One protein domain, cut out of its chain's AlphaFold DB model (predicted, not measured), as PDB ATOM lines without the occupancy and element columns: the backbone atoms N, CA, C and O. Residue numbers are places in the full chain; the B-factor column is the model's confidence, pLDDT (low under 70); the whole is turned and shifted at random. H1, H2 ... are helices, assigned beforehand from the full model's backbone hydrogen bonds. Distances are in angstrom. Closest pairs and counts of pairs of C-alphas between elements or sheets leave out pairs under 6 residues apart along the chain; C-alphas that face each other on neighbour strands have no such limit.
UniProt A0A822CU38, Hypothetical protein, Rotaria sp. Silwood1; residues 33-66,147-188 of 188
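What this domain is: This is residues 33 to 66 and 147 to 188 of the 188 residues of the protein "Hypothetical protein" of Rotaria sp. Silwood1 (UniProt A0A822CU38). The two longer helices, H1 and H2, meet end to end at a corner and make an L, with the short helix H3 packed on residues 42 to 47 of H1 and the four-residue H4 near the corner. Residues 56 to 66, of which 56 to 61 belong to H2, stick out, and two long stretches with no named element, residues 147 to 158 and 170 to 188, make much of the rest. The printed part has 76 residues, with four named helices in the order H1, H2, H3, H4 and no named strand; the class is all helix, though only 35 residues are in named elements. It is only just loose, close to compact, with a radius of gyration of the C-alphas of 14.1 A and spans of 39 by 36 by 21 A.

How they stand to each other: H1, residues 35 to 48, touches H3, residues 159 to 164, with residues 42 to 47 alone; their closest C-alphas, those of His 46 and Phe 162, are 5.2 A apart. They run the same way at a steep tilt of 48 degrees. H2, residues 51 to 61, and H1 meet only through their link, and H2 and H3 are apart. H4, residues 166 to 169, is close to H2 but not clearly touching it; their closest C-alphas, those of Tyr 51 and Asp 167, are 7.5 A apart. In H1 and H2 every O i to N i+4 pair is within hydrogen-bond range; in H3 0 of 2 are, beside 3 of 3 O i to N i+3 pairs, and H4 is too short for an O i to N i+4 pair.

Where its parts are: H1 begins at C-alpha 35 (-4.447, -3.900, 38.922) and is 19.8 A long. H2 is 15.6 A long and ends at C-alpha 61 (-21.337, -27.804, 29.798). H3 is 10.3 A long, and H4, 5.7 A long, ends at C-alpha 169 (6.229, -29.603, 31.631).

The domain as a whole: The two C-alphas farthest apart, those of Pro 33 and Gln 181, are 41.6 A apart. Residues 67 to 146 are not printed, and C-alphas 66 and 147 are 25.9 A apart across the cut. The links H1 to H2 and H3 to H4 are tight. Mean pLDDT of the printed part is 96.9, and no printed residue is under 70.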
ATOM      1  N   PRO A  33      -6.424   1.202  39.674       90.88
ATOM      2  CA  PRO A  33      -7.198   0.789  40.844       90.88
ATOM      3  C   PRO A  33      -7.558  -0.702  40.830       90.88
ATOM      4  O   PRO A  33      -7.623  -1.316  41.894       90.88
ATOM      5  N   ARG A  34      -7.740  -1.296  39.641       93.69
ATOM      6  CA  ARG A  34      -8.091  -2.716  39.478       93.69
ATOM      7  C   ARG A  34      -6.886  -3.647  39.301       93.69
ATOM      8  O   ARG A  34      -7.085  -4.857  39.274       93.69
ATOM      9  N   PHE A  35      -5.653  -3.122  39.246       95.00
ATOM     10  CA  PHE A  35      -4.447  -3.900  38.922       95.00
ATOM     11  C   PHE A  35      -4.326  -5.189  39.749       95.00
ATOM     12  O   PHE A  35      -4.231  -6.266  39.178       95.00
ATOM     13  N   ASN A  36      -4.422  -5.111  41.083       96.56
ATOM     14  CA  ASN A  36      -4.271  -6.290  41.951       96.56
ATOM     15  C   ASN A  36      -5.363  -7.352  41.722       96.56
ATOM     16  O   ASN A  36      -5.117  -8.546  41.894       96.56
ATOM     17  N   THR A  37      -6.581  -6.924  41.378       96.69
ATOM     18  CA  THR A  37      -7.698  -7.832  41.079       96.69
ATOM     19  C   THR A  37      -7.430  -8.569  39.771       96.69
ATOM     20  O   THR A  37      -7.482  -9.799  39.748       96.69
ATOM     21  N   VAL A  38      -7.039  -7.826  38.733       97.44
ATOM     22  CA  VAL A  38      -6.740  -8.348  37.394       97.44
ATOM     23  C   VAL A  38      -5.487  -9.233  37.401       97.44
ATOM     24  O   VAL A  38      -5.493 -10.331  36.851       97.44
ATOM     25  N   GLU A  39      -4.424  -8.828  38.096       97.75
ATOM     26  CA  GLU A  39      -3.200  -9.624  38.254       97.75
ATOM     27  C   GLU A  39      -3.500 -10.957  38.949       97.75
ATOM     28  O   GLU A  39      -3.132 -12.027  38.456       97.75
ATOM     29  N   LYS A  40      -4.251 -10.929  40.061       98.12
ATOM     30  CA  LYS A  40      -4.671 -12.147  40.764       98.12
ATOM     31  C   LYS A  40      -5.565 -13.026  39.890       98.12
ATOM     32  O   LYS A  40      -5.464 -14.254  39.963       98.12
ATOM     33  N   PHE A  41      -6.456 -12.429  39.102       98.19
ATOM     34  CA  PHE A  41      -7.294 -13.147  38.150       98.19
ATOM     35  C   PHE A  41      -6.433 -13.932  37.152       98.19
ATOM     36  O   PHE A  41      -6.532 -15.161  37.092       98.19
ATOM     37  N   TYR A  42      -5.536 -13.243  36.441       98.31
ATOM     38  CA  TYR A  42      -4.714 -13.841  35.389       98.31
ATOM     39  C   TYR A  42      -3.662 -14.800  35.945       98.31
ATOM     40  O   TYR A  42      -3.387 -15.823  35.324       98.31
ATOM     41  N   TYR A  43      -3.142 -14.565  37.154       98.56
ATOM     42  CA  TYR A  43      -2.323 -15.558  37.851       98.56
ATOM     43  C   TYR A  43      -3.077 -16.883  38.002       98.56
ATOM     44  O   TYR A  43      -2.565 -17.943  37.643       98.56
ATOM     45  N   ASN A  44      -4.321 -16.841  38.489       98.56
ATOM     46  CA  ASN A  44      -5.126 -18.050  38.645       98.56
ATOM     47  C   ASN A  44      -5.457 -18.692  37.296       98.56
ATOM     48  O   ASN A  44      -5.326 -19.908  37.170       98.56
ATOM     49  N   GLN A  45      -5.827 -17.893  36.292       98.38
ATOM     50  CA  GLN A  45      -6.135 -18.386  34.953       98.38
ATOM     51  C   GLN A  45      -4.922 -19.097  34.337       98.38
ATOM     52  O   GLN A  45      -5.012 -20.275  34.000       98.38
ATOM     53  N   HIS A  46      -3.766 -18.433  34.259       98.44
ATOM     54  CA  HIS A  46      -2.570 -18.982  33.617       98.44
ATOM     55  C   HIS A  46      -2.002 -20.191  34.351       98.44
ATOM     56  O   HIS A  46      -1.456 -21.079  33.705       98.44
ATOM     57  N   THR A  47      -2.133 -20.266  35.678       98.38
ATOM     58  CA  THR A  47      -1.614 -21.401  36.462       98.38
ATOM     59  C   THR A  47      -2.522 -22.633  36.435       98.38
ATOM     60  O   THR A  47      -2.018 -23.745  36.597       98.38
ATOM     61  N   GLN A  48      -3.837 -22.458  36.246       98.44
ATOM     62  CA  GLN A  48      -4.831 -23.529  36.422       98.44
ATOM     63  C   GLN A  48      -5.559 -23.949  35.139       98.44
ATOM     64  O   GLN A  48      -6.097 -25.056  35.101       98.44
ATOM     65  N   GLN A  49      -5.579 -23.124  34.088       98.25
ATOM     66  CA  GLN A  49      -6.123 -23.514  32.784       98.25
ATOM     67  C   GLN A  49      -5.180 -24.504  32.093       98.25
ATOM     68  O   GLN A  49      -4.223 -24.126  31.417       98.25
ATOM     69  N   THR A  50      -5.444 -25.789  32.293       98.62
ATOM     70  CA  THR A  50      -4.772 -26.893  31.600       98.62
ATOM     71  C   THR A  50      -5.674 -27.467  30.516       98.62
ATOM     72  O   THR A  50      -6.893 -27.271  30.531       98.62
ATOM     73  N   TYR A  51      -5.095 -28.241  29.599       98.50
ATOM     74  CA  TYR A  51      -5.860 -29.001  28.615       98.50
ATOM     75  C   TYR A  51      -6.918 -29.887  29.291       98.50
ATOM     76  O   TYR A  51      -8.097 -29.828  28.945       98.50
ATOM     77  N   ASP A  52      -6.523 -30.647  30.314       98.50
ATOM     78  CA  ASP A  52      -7.429 -31.552  31.029       98.50
ATOM     79  C   ASP A  52      -8.567 -30.796  31.732       98.50
ATOM     80  O   ASP A  52      -9.717 -31.252  31.736       98.50
ATOM     81  N   PHE A  53      -8.275 -29.624  32.304       98.50
ATOM     82  CA  PHE A  53      -9.291 -28.769  32.912       98.50
ATOM     83  C   PHE A  53     -10.287 -28.251  31.868       98.50
ATOM     84  O   PHE A  53     -11.499 -28.373  32.073       98.50
ATOM     85  N   ALA A  54      -9.802 -27.742  30.733       97.94
ATOM     86  CA  ALA A  54     -10.651 -27.254  29.651       97.94
ATOM     87  C   ALA A  54     -11.559 -28.364  29.098       97.94
ATOM     88  O   ALA A  54     -12.770 -28.174  28.980       97.94
ATOM     89  N   MET A  55     -11.012 -29.562  28.860       98.12
ATOM     90  CA  MET A  55     -11.792 -30.719  28.404       98.12
ATOM     91  C   MET A  55     -12.843 -31.153  29.434       98.12
ATOM     92  O   MET A  55     -13.970 -31.503  29.072       98.12
ATOM     93  N   SER A  56     -12.511 -31.096  30.727       98.00
ATOM     94  CA  SER A  56     -13.459 -31.355  31.816       98.00
ATOM     95  C   SER A  56     -14.610 -30.343  31.827       98.00
ATOM     96  O   SER A  56     -15.779 -30.732  31.921       98.00
ATOM     97  N   LYS A  57     -14.309 -29.047  31.672       97.00
ATOM     98  CA  LYS A  57     -15.319 -27.982  31.590       97.00
ATOM     99  C   LYS A  57     -16.195 -28.117  30.352       97.00
ATOM    100  O   LYS A  57     -17.417 -28.044  30.485       97.00
ATOM    101  N   MET A  58     -15.605 -28.404  29.192       95.94
ATOM    102  CA  MET A  58     -16.347 -28.671  27.960       95.94
ATOM    103  C   MET A  58     -17.339 -29.817  28.175       95.94
ATOM    104  O   MET A  58     -18.536 -29.618  28.005       95.94
ATOM    105  N   LYS A  59     -16.887 -30.963  28.693       97.25
ATOM    106  CA  LYS A  59     -17.764 -32.102  29.003       97.25
ATOM    107  C   LYS A  59     -18.880 -31.758  29.998       97.25
ATOM    108  O   LYS A  59     -19.992 -32.278  29.912       97.25
ATOM    109  N   ASN A  60     -18.592 -30.896  30.972       95.75
ATOM    110  CA  ASN A  60     -19.577 -30.478  31.964       95.75
ATOM    111  C   ASN A  60     -20.700 -29.623  31.353       95.75
ATOM    112  O   ASN A  60     -21.836 -29.725  31.818       95.75
ATOM    113  N   TYR A  61     -20.404 -28.799  30.344       95.50
ATOM    114  CA  TYR A  61     -21.337 -27.804  29.798       95.50
ATOM    115  C   TYR A  61     -21.856 -28.105  28.381       95.50
ATOM    116  O   TYR A  61     -22.905 -27.577  28.015       95.50
ATOM    117  N   GLU A  62     -21.214 -28.993  27.614       95.38
ATOM    118  CA  GLU A  62     -21.530 -29.279  26.197       95.38
ATOM    119  C   GLU A  62     -22.983 -29.711  25.954       95.38
ATOM    120  O   GLU A  62     -23.552 -29.430  24.904       95.38
ATOM    121  N   ASN A  63     -23.608 -30.359  26.941       95.50
ATOM    122  CA  ASN A  63     -24.974 -30.868  26.823       95.50
ATOM    123  C   ASN A  63     -26.051 -29.789  27.017       95.50
ATOM    124  O   ASN A  63     -27.228 -30.092  26.835       95.50
ATOM    125  N   MET A  64     -25.679 -28.566  27.427       93.69
ATOM    126  CA  MET A  64     -26.586 -27.419  27.600       93.69
ATOM    127  C   MET A  64     -27.877 -27.742  28.385       93.69
ATOM    128  O   MET A  64     -28.955 -27.241  28.084       93.69
ATOM    129  N   ASN A  65     -27.782 -28.598  29.405       94.94
ATOM    130  CA  ASN A  65     -28.934 -29.171  30.115       94.94
ATOM    131  C   ASN A  65     -29.033 -28.751  31.592       94.94
ATOM    132  O   ASN A  65     -29.770 -29.368  32.360       94.94
ATOM    133  N   LYS A  66     -28.264 -27.740  32.009       93.81
ATOM    134  CA  LYS A  66     -28.186 -27.315  33.416       93.81
ATOM    135  C   LYS A  66     -29.239 -26.284  33.804       93.81
ATOM    136  O   LYS A  66     -29.668 -26.268  34.953       93.81
ATOM    137  N   PRO A 147      -4.882 -20.875  23.490       97.38
ATOM    138  CA  PRO A 147      -4.954 -22.306  23.217       97.38
ATOM    139  C   PRO A 147      -4.287 -23.116  24.339       97.38
ATOM    140  O   PRO A 147      -3.209 -22.768  24.819       97.38
ATOM    141  N   VAL A 148      -4.915 -24.228  24.727       98.06
ATOM    142  CA  VAL A 148      -4.384 -25.216  25.685       98.06
ATOM    143  C   VAL A 148      -3.963 -26.490  24.957       98.06
ATOM    144  O   VAL A 148      -4.409 -26.758  23.853       98.06
ATOM    145  N   GLY A 149      -3.107 -27.323  25.549       98.25
ATOM    146  CA  GLY A 149      -2.648 -28.550  24.880       98.25
ATOM    147  C   GLY A 149      -1.534 -28.330  23.846       98.25
ATOM    148  O   GLY A 149      -1.150 -29.275  23.155       98.25
ATOM    149  N   CYS A 150      -0.977 -27.121  23.781       98.38
ATOM    150  CA  CYS A 150       0.290 -26.765  23.141       98.38
ATOM    151  C   CYS A 150       1.041 -25.738  23.997       98.38
ATOM    152  O   CYS A 150       0.514 -25.270  25.007       98.38
ATOM    153  N   ILE A 151       2.277 -25.404  23.612       97.62
ATOM    154  CA  ILE A 151       3.077 -24.456  24.385       97.62
ATOM    155  C   ILE A 151       2.392 -23.088  24.380       97.62
ATOM    156  O   ILE A 151       1.915 -22.637  23.336       97.62
ATOM    157  N   PHE A 152       2.372 -22.418  25.529       97.12
ATOM    158  CA  PHE A 152       1.858 -21.058  25.614       97.12
ATOM    159  C   PHE A 152       2.836 -20.095  24.937       97.12
ATOM    160  O   PHE A 152       4.030 -20.058  25.257       97.12
ATOM    161  N   GLU A 153       2.342 -19.314  23.976       92.38
ATOM    162  CA  GLU A 153       3.113 -18.199  23.439       92.38
ATOM    163  C   GLU A 153       3.250 -17.114  24.515       92.38
ATOM    164  O   GLU A 153       2.312 -16.833  25.256       92.38
ATOM    165  N   ARG A 154       4.428 -16.483  24.610       91.88
ATOM    166  CA  ARG A 154       4.681 -15.405  25.579       91.88
ATOM    167  C   ARG A 154       4.142 -14.068  25.068       91.88
ATOM    168  O   ARG A 154       4.906 -13.137  24.825       91.88
ATOM    169  N   VAL A 155       2.835 -14.020  24.852       90.75
ATOM    170  CA  VAL A 155       2.083 -12.858  24.372       90.75
ATOM    171  C   VAL A 155       0.839 -12.665  25.234       90.75
ATOM    172  O   VAL A 155       0.370 -13.611  25.861       90.75
ATOM    173  N   GLY A 156       0.303 -11.446  25.244       90.38
ATOM    174  CA  GLY A 156      -0.875 -11.100  26.037       90.38
ATOM    175  C   GLY A 156      -0.530 -10.612  27.443       90.38
ATOM    176  O   GLY A 156       0.574 -10.128  27.697       90.38
ATOM    177  N   VAL A 157      -1.516 -10.702  28.329       94.94
ATOM    178  CA  VAL A 157      -1.456 -10.226  29.713       94.94
ATOM    179  C   VAL A 157      -0.632 -11.208  30.560       94.94
ATOM    180  O   VAL A 157      -0.766 -12.409  30.385       94.94
ATOM    181  N   PHE A 158       0.259 -10.719  31.431       96.75
ATOM    182  CA  PHE A 158       1.107 -11.501  32.364       96.75
ATOM    183  C   PHE A 158       1.591 -12.896  31.876       96.75
ATOM    184  O   PHE A 158       1.372 -13.911  32.562       96.75
ATOM    185  N   PRO A 159       2.257 -12.995  30.705       97.06
ATOM    186  CA  PRO A 159       2.665 -14.276  30.120       97.06
ATOM    187  C   PRO A 159       3.703 -15.037  30.960       97.06
ATOM    188  O   PRO A 159       3.909 -16.235  30.777       97.06
ATOM    189  N   GLU A 160       4.386 -14.373  31.890       97.50
ATOM    190  CA  GLU A 160       5.288 -14.993  32.860       97.50
ATOM    191  C   GLU A 160       4.581 -15.991  33.788       97.50
ATOM    192  O   GLU A 160       5.203 -16.944  34.259       97.50
ATOM    193  N   TYR A 161       3.275 -15.843  34.031       98.06
ATOM    194  CA  TYR A 161       2.553 -16.756  34.917       98.06
ATOM    195  C   TYR A 161       2.328 -18.140  34.312       98.06
ATOM    196  O   TYR A 161       2.190 -19.103  35.073       98.06
ATOM    197  N   PHE A 162       2.412 -18.283  32.986       98.12
ATOM    198  CA  PHE A 162       2.382 -19.587  32.325       98.12
ATOM    199  C   PHE A 162       3.503 -20.520  32.794       98.12
ATOM    200  O   PHE A 162       3.318 -21.733  32.788       98.12
ATOM    201  N   ASP A 163       4.628 -19.990  33.288       97.06
ATOM    202  CA  ASP A 163       5.743 -20.800  33.804       97.06
ATOM    203  C   ASP A 163       5.359 -21.664  35.021       97.06
ATOM    204  O   ASP A 163       6.032 -22.652  35.335       97.06
ATOM    205  N   HIS A 164       4.254 -21.325  35.689       98.06
ATOM    206  CA  HIS A 164       3.704 -22.076  36.814       98.06
ATOM    207  C   HIS A 164       2.649 -23.112  36.399       98.06
ATOM    208  O   HIS A 164       2.232 -23.914  37.236       98.06
ATOM    209  N   ASN A 165       2.226 -23.126  35.133       98.50
ATOM    210  CA  ASN A 165       1.253 -24.089  34.632       98.50
ATOM    211  C   ASN A 165       1.901 -25.480  34.466       98.50
ATOM    212  O   ASN A 165       2.975 -25.591  33.862       98.50
ATOM    213  N   PRO A 166       1.280 -26.568  34.956       98.31
ATOM    214  CA  PRO A 166       1.835 -27.913  34.805       98.31
ATOM    215  C   PRO A 166       1.967 -28.372  33.341       98.31
ATOM    216  O   PRO A 166       2.884 -29.146  33.043       98.31
ATOM    217  N   ASP A 167       1.144 -27.869  32.415       98.44
ATOM    218  CA  ASP A 167       1.200 -28.243  30.995       98.44
ATOM    219  C   ASP A 167       2.506 -27.802  30.318       98.44
ATOM    220  O   ASP A 167       2.973 -28.465  29.389       98.44
ATOM    221  N   MET A 168       3.189 -26.783  30.859       97.56
ATOM    222  CA  MET A 168       4.520 -26.363  30.395       97.56
ATOM    223  C   MET A 168       5.605 -27.424  30.600       97.56
ATOM    224  O   MET A 168       6.686 -27.328  30.019       97.56
ATOM    225  N   LYS A 169       5.335 -28.456  31.409       97.38
ATOM    226  CA  LYS A 169       6.229 -29.603  31.631       97.38
ATOM    227  C   LYS A 169       5.689 -30.896  31.011       97.38
ATOM    228  O   LYS A 169       6.345 -31.933  31.110       97.38
ATOM    229  N   HIS A 170       4.513 -30.860  30.381       98.25
ATOM    230  CA  HIS A 170       3.899 -32.040  29.782       98.25
ATOM    231  C   HIS A 170       4.633 -32.429  28.485       98.25
ATOM    232  O   HIS A 170       4.858 -31.560  27.640       98.25
ATOM    233  N   PRO A 171       4.983 -33.711  28.255       97.88
ATOM    234  CA  PRO A 171       5.805 -34.122  27.109       97.88
ATOM    235  C   PRO A 171       5.177 -33.817  25.743       97.88
ATOM    236  O   PRO A 171       5.898 -33.702  24.756       97.88
ATOM    237  N   VAL A 172       3.848 -33.688  25.680       98.25
ATOM    238  CA  VAL A 172       3.125 -33.310  24.457       98.25
ATOM    239  C   VAL A 172       2.848 -31.809  24.441       98.25
ATOM    240  O   VAL A 172       3.245 -31.124  23.503       98.25
ATOM    241  N   TYR A 173       2.212 -31.281  25.490       98.19
ATOM    242  CA  TYR A 173       1.670 -29.920  25.489       98.19
ATOM    243  C   TYR A 173       2.773 -28.868  25.565       98.19
ATOM    244  O   TYR A 173       2.610 -27.802  25.008       98.19
ATOM    245  N   SER A 174       3.945 -29.176  26.122       97.25
ATOM    246  CA  SER A 174       5.089 -28.248  26.106       97.25
ATOM    247  C   SER A 174       5.749 -28.082  24.728       97.25
ATOM    248  O   SER A 174       6.695 -27.309  24.578       97.25
ATOM    249  N   THR A 175       5.281 -28.795  23.698       98.12
ATOM    250  CA  THR A 175       5.786 -28.643  22.328       98.12
ATOM    251  C   THR A 175       5.010 -27.577  21.556       98.12
ATOM    252  O   THR A 175       3.859 -27.271  21.862       98.12
ATOM    253  N   LYS A 176       5.629 -27.035  20.496       97.44
ATOM    254  CA  LYS A 176       5.070 -25.928  19.701       97.44
ATOM    255  C   LYS A 176       3.622 -26.142  19.256       97.44
ATOM    256  O   LYS A 176       2.837 -25.207  19.294       97.44
ATOM    257  N   LEU A 177       3.307 -27.335  18.762       98.00
ATOM    258  CA  LEU A 177       1.964 -27.651  18.275       98.00
ATOM    259  C   LEU A 177       1.192 -28.542  19.242       98.00
ATOM    260  O   LEU A 177      -0.024 -28.586  19.154       98.00
ATOM    261  N   GLY A 178       1.870 -29.233  20.161       98.38
ATOM    262  CA  GLY A 178       1.228 -30.148  21.091       98.38
ATOM    263  C   GLY A 178       0.303 -31.138  20.394       98.38
ATOM    264  O   GLY A 178       0.761 -31.941  19.582       98.38
ATOM    265  N   ILE A 179      -0.988 -31.077  20.712       98.25
ATOM    266  CA  ILE A 179      -2.017 -31.937  20.108       98.25
ATOM    267  C   ILE A 179      -2.464 -31.491  18.707       98.25
ATOM    268  O   ILE A 179      -3.153 -32.237  18.011       98.25
ATOM    269  N   TYR A 180      -2.102 -30.279  18.293       98.38
ATOM    270  CA  TYR A 180      -2.616 -29.652  17.086       98.38
ATOM    271  C   TYR A 180      -1.812 -30.015  15.841       98.38
ATOM    272  O   TYR A 180      -0.605 -30.268  15.866       98.38
ATOM    273  N   GLN A 181      -2.490 -29.956  14.698       98.25
ATOM    274  CA  GLN A 181      -1.838 -29.969  13.395       98.25
ATOM    275  C   GLN A 181      -1.546 -28.543  12.939       98.25
ATOM    276  O   GLN A 181      -2.303 -27.606  13.202       98.25
ATOM    277  N   GLN A 182      -0.455 -28.368  12.194       98.06
ATOM    278  CA  GLN A 182      -0.151 -27.071  11.608       98.06
ATOM    279  C   GLN A 182      -1.304 -26.626  10.693       98.06
ATOM    280  O   GLN A 182      -1.670 -27.346   9.769       98.06
ATOM    281  N   ARG A 183      -1.817 -25.409  10.922       97.25
ATOM    282  CA  ARG A 183      -2.947 -24.821  10.174       97.25
ATOM    283  C   ARG A 183      -4.257 -25.616  10.308       97.25
ATOM    284  O   ARG A 183      -5.040 -25.641   9.365       97.25
ATOM    285  N   CYS A 184      -4.520 -26.218  11.471       97.69
ATOM    286  CA  CYS A 184      -5.819 -26.838  11.760       97.69
ATOM    287  C   CYS A 184      -6.979 -25.824  11.736       97.69
ATOM    288  O   CYS A 184      -8.092 -26.188  11.378       97.69
ATOM    289  N   GLY A 185      -6.717 -24.547  12.030       97.44
ATOM    290  CA  GLY A 185      -7.749 -23.514  12.151       97.44
ATOM    291  C   GLY A 185      -8.383 -23.512  13.544       97.44
ATOM    292  O   GLY A 185      -8.420 -24.543  14.202       97.44
ATOM    293  N   LEU A 186      -8.874 -22.349  13.984       96.25
ATOM    294  CA  LEU A 186      -9.318 -22.118  15.371       96.25
ATOM    295  C   LEU A 186     -10.578 -22.899  15.782       96.25
ATOM    296  O   LEU A 186     -10.913 -22.934  16.957       96.25
ATOM    297  N   ASN A 187     -11.275 -23.511  14.823       95.56
ATOM    298  CA  ASN A 187     -12.472 -24.313  15.083       95.56
ATOM    299  C   ASN A 187     -12.157 -25.779  15.451       95.56
ATOM    300  O   ASN A 187     -13.096 -26.540  15.676       95.56
ATOM    301  N   ASN A 188     -10.881 -26.188  15.431       91.50
ATOM    302  CA  ASN A 188     -10.402 -27.552  15.702       91.50
ATOM    303  C   ASN A 188      -9.502 -27.586  16.939       91.50
ATOM    304  O   ASN A 188      -9.341 -28.693  17.494       91.50
TER     305      ASN A 188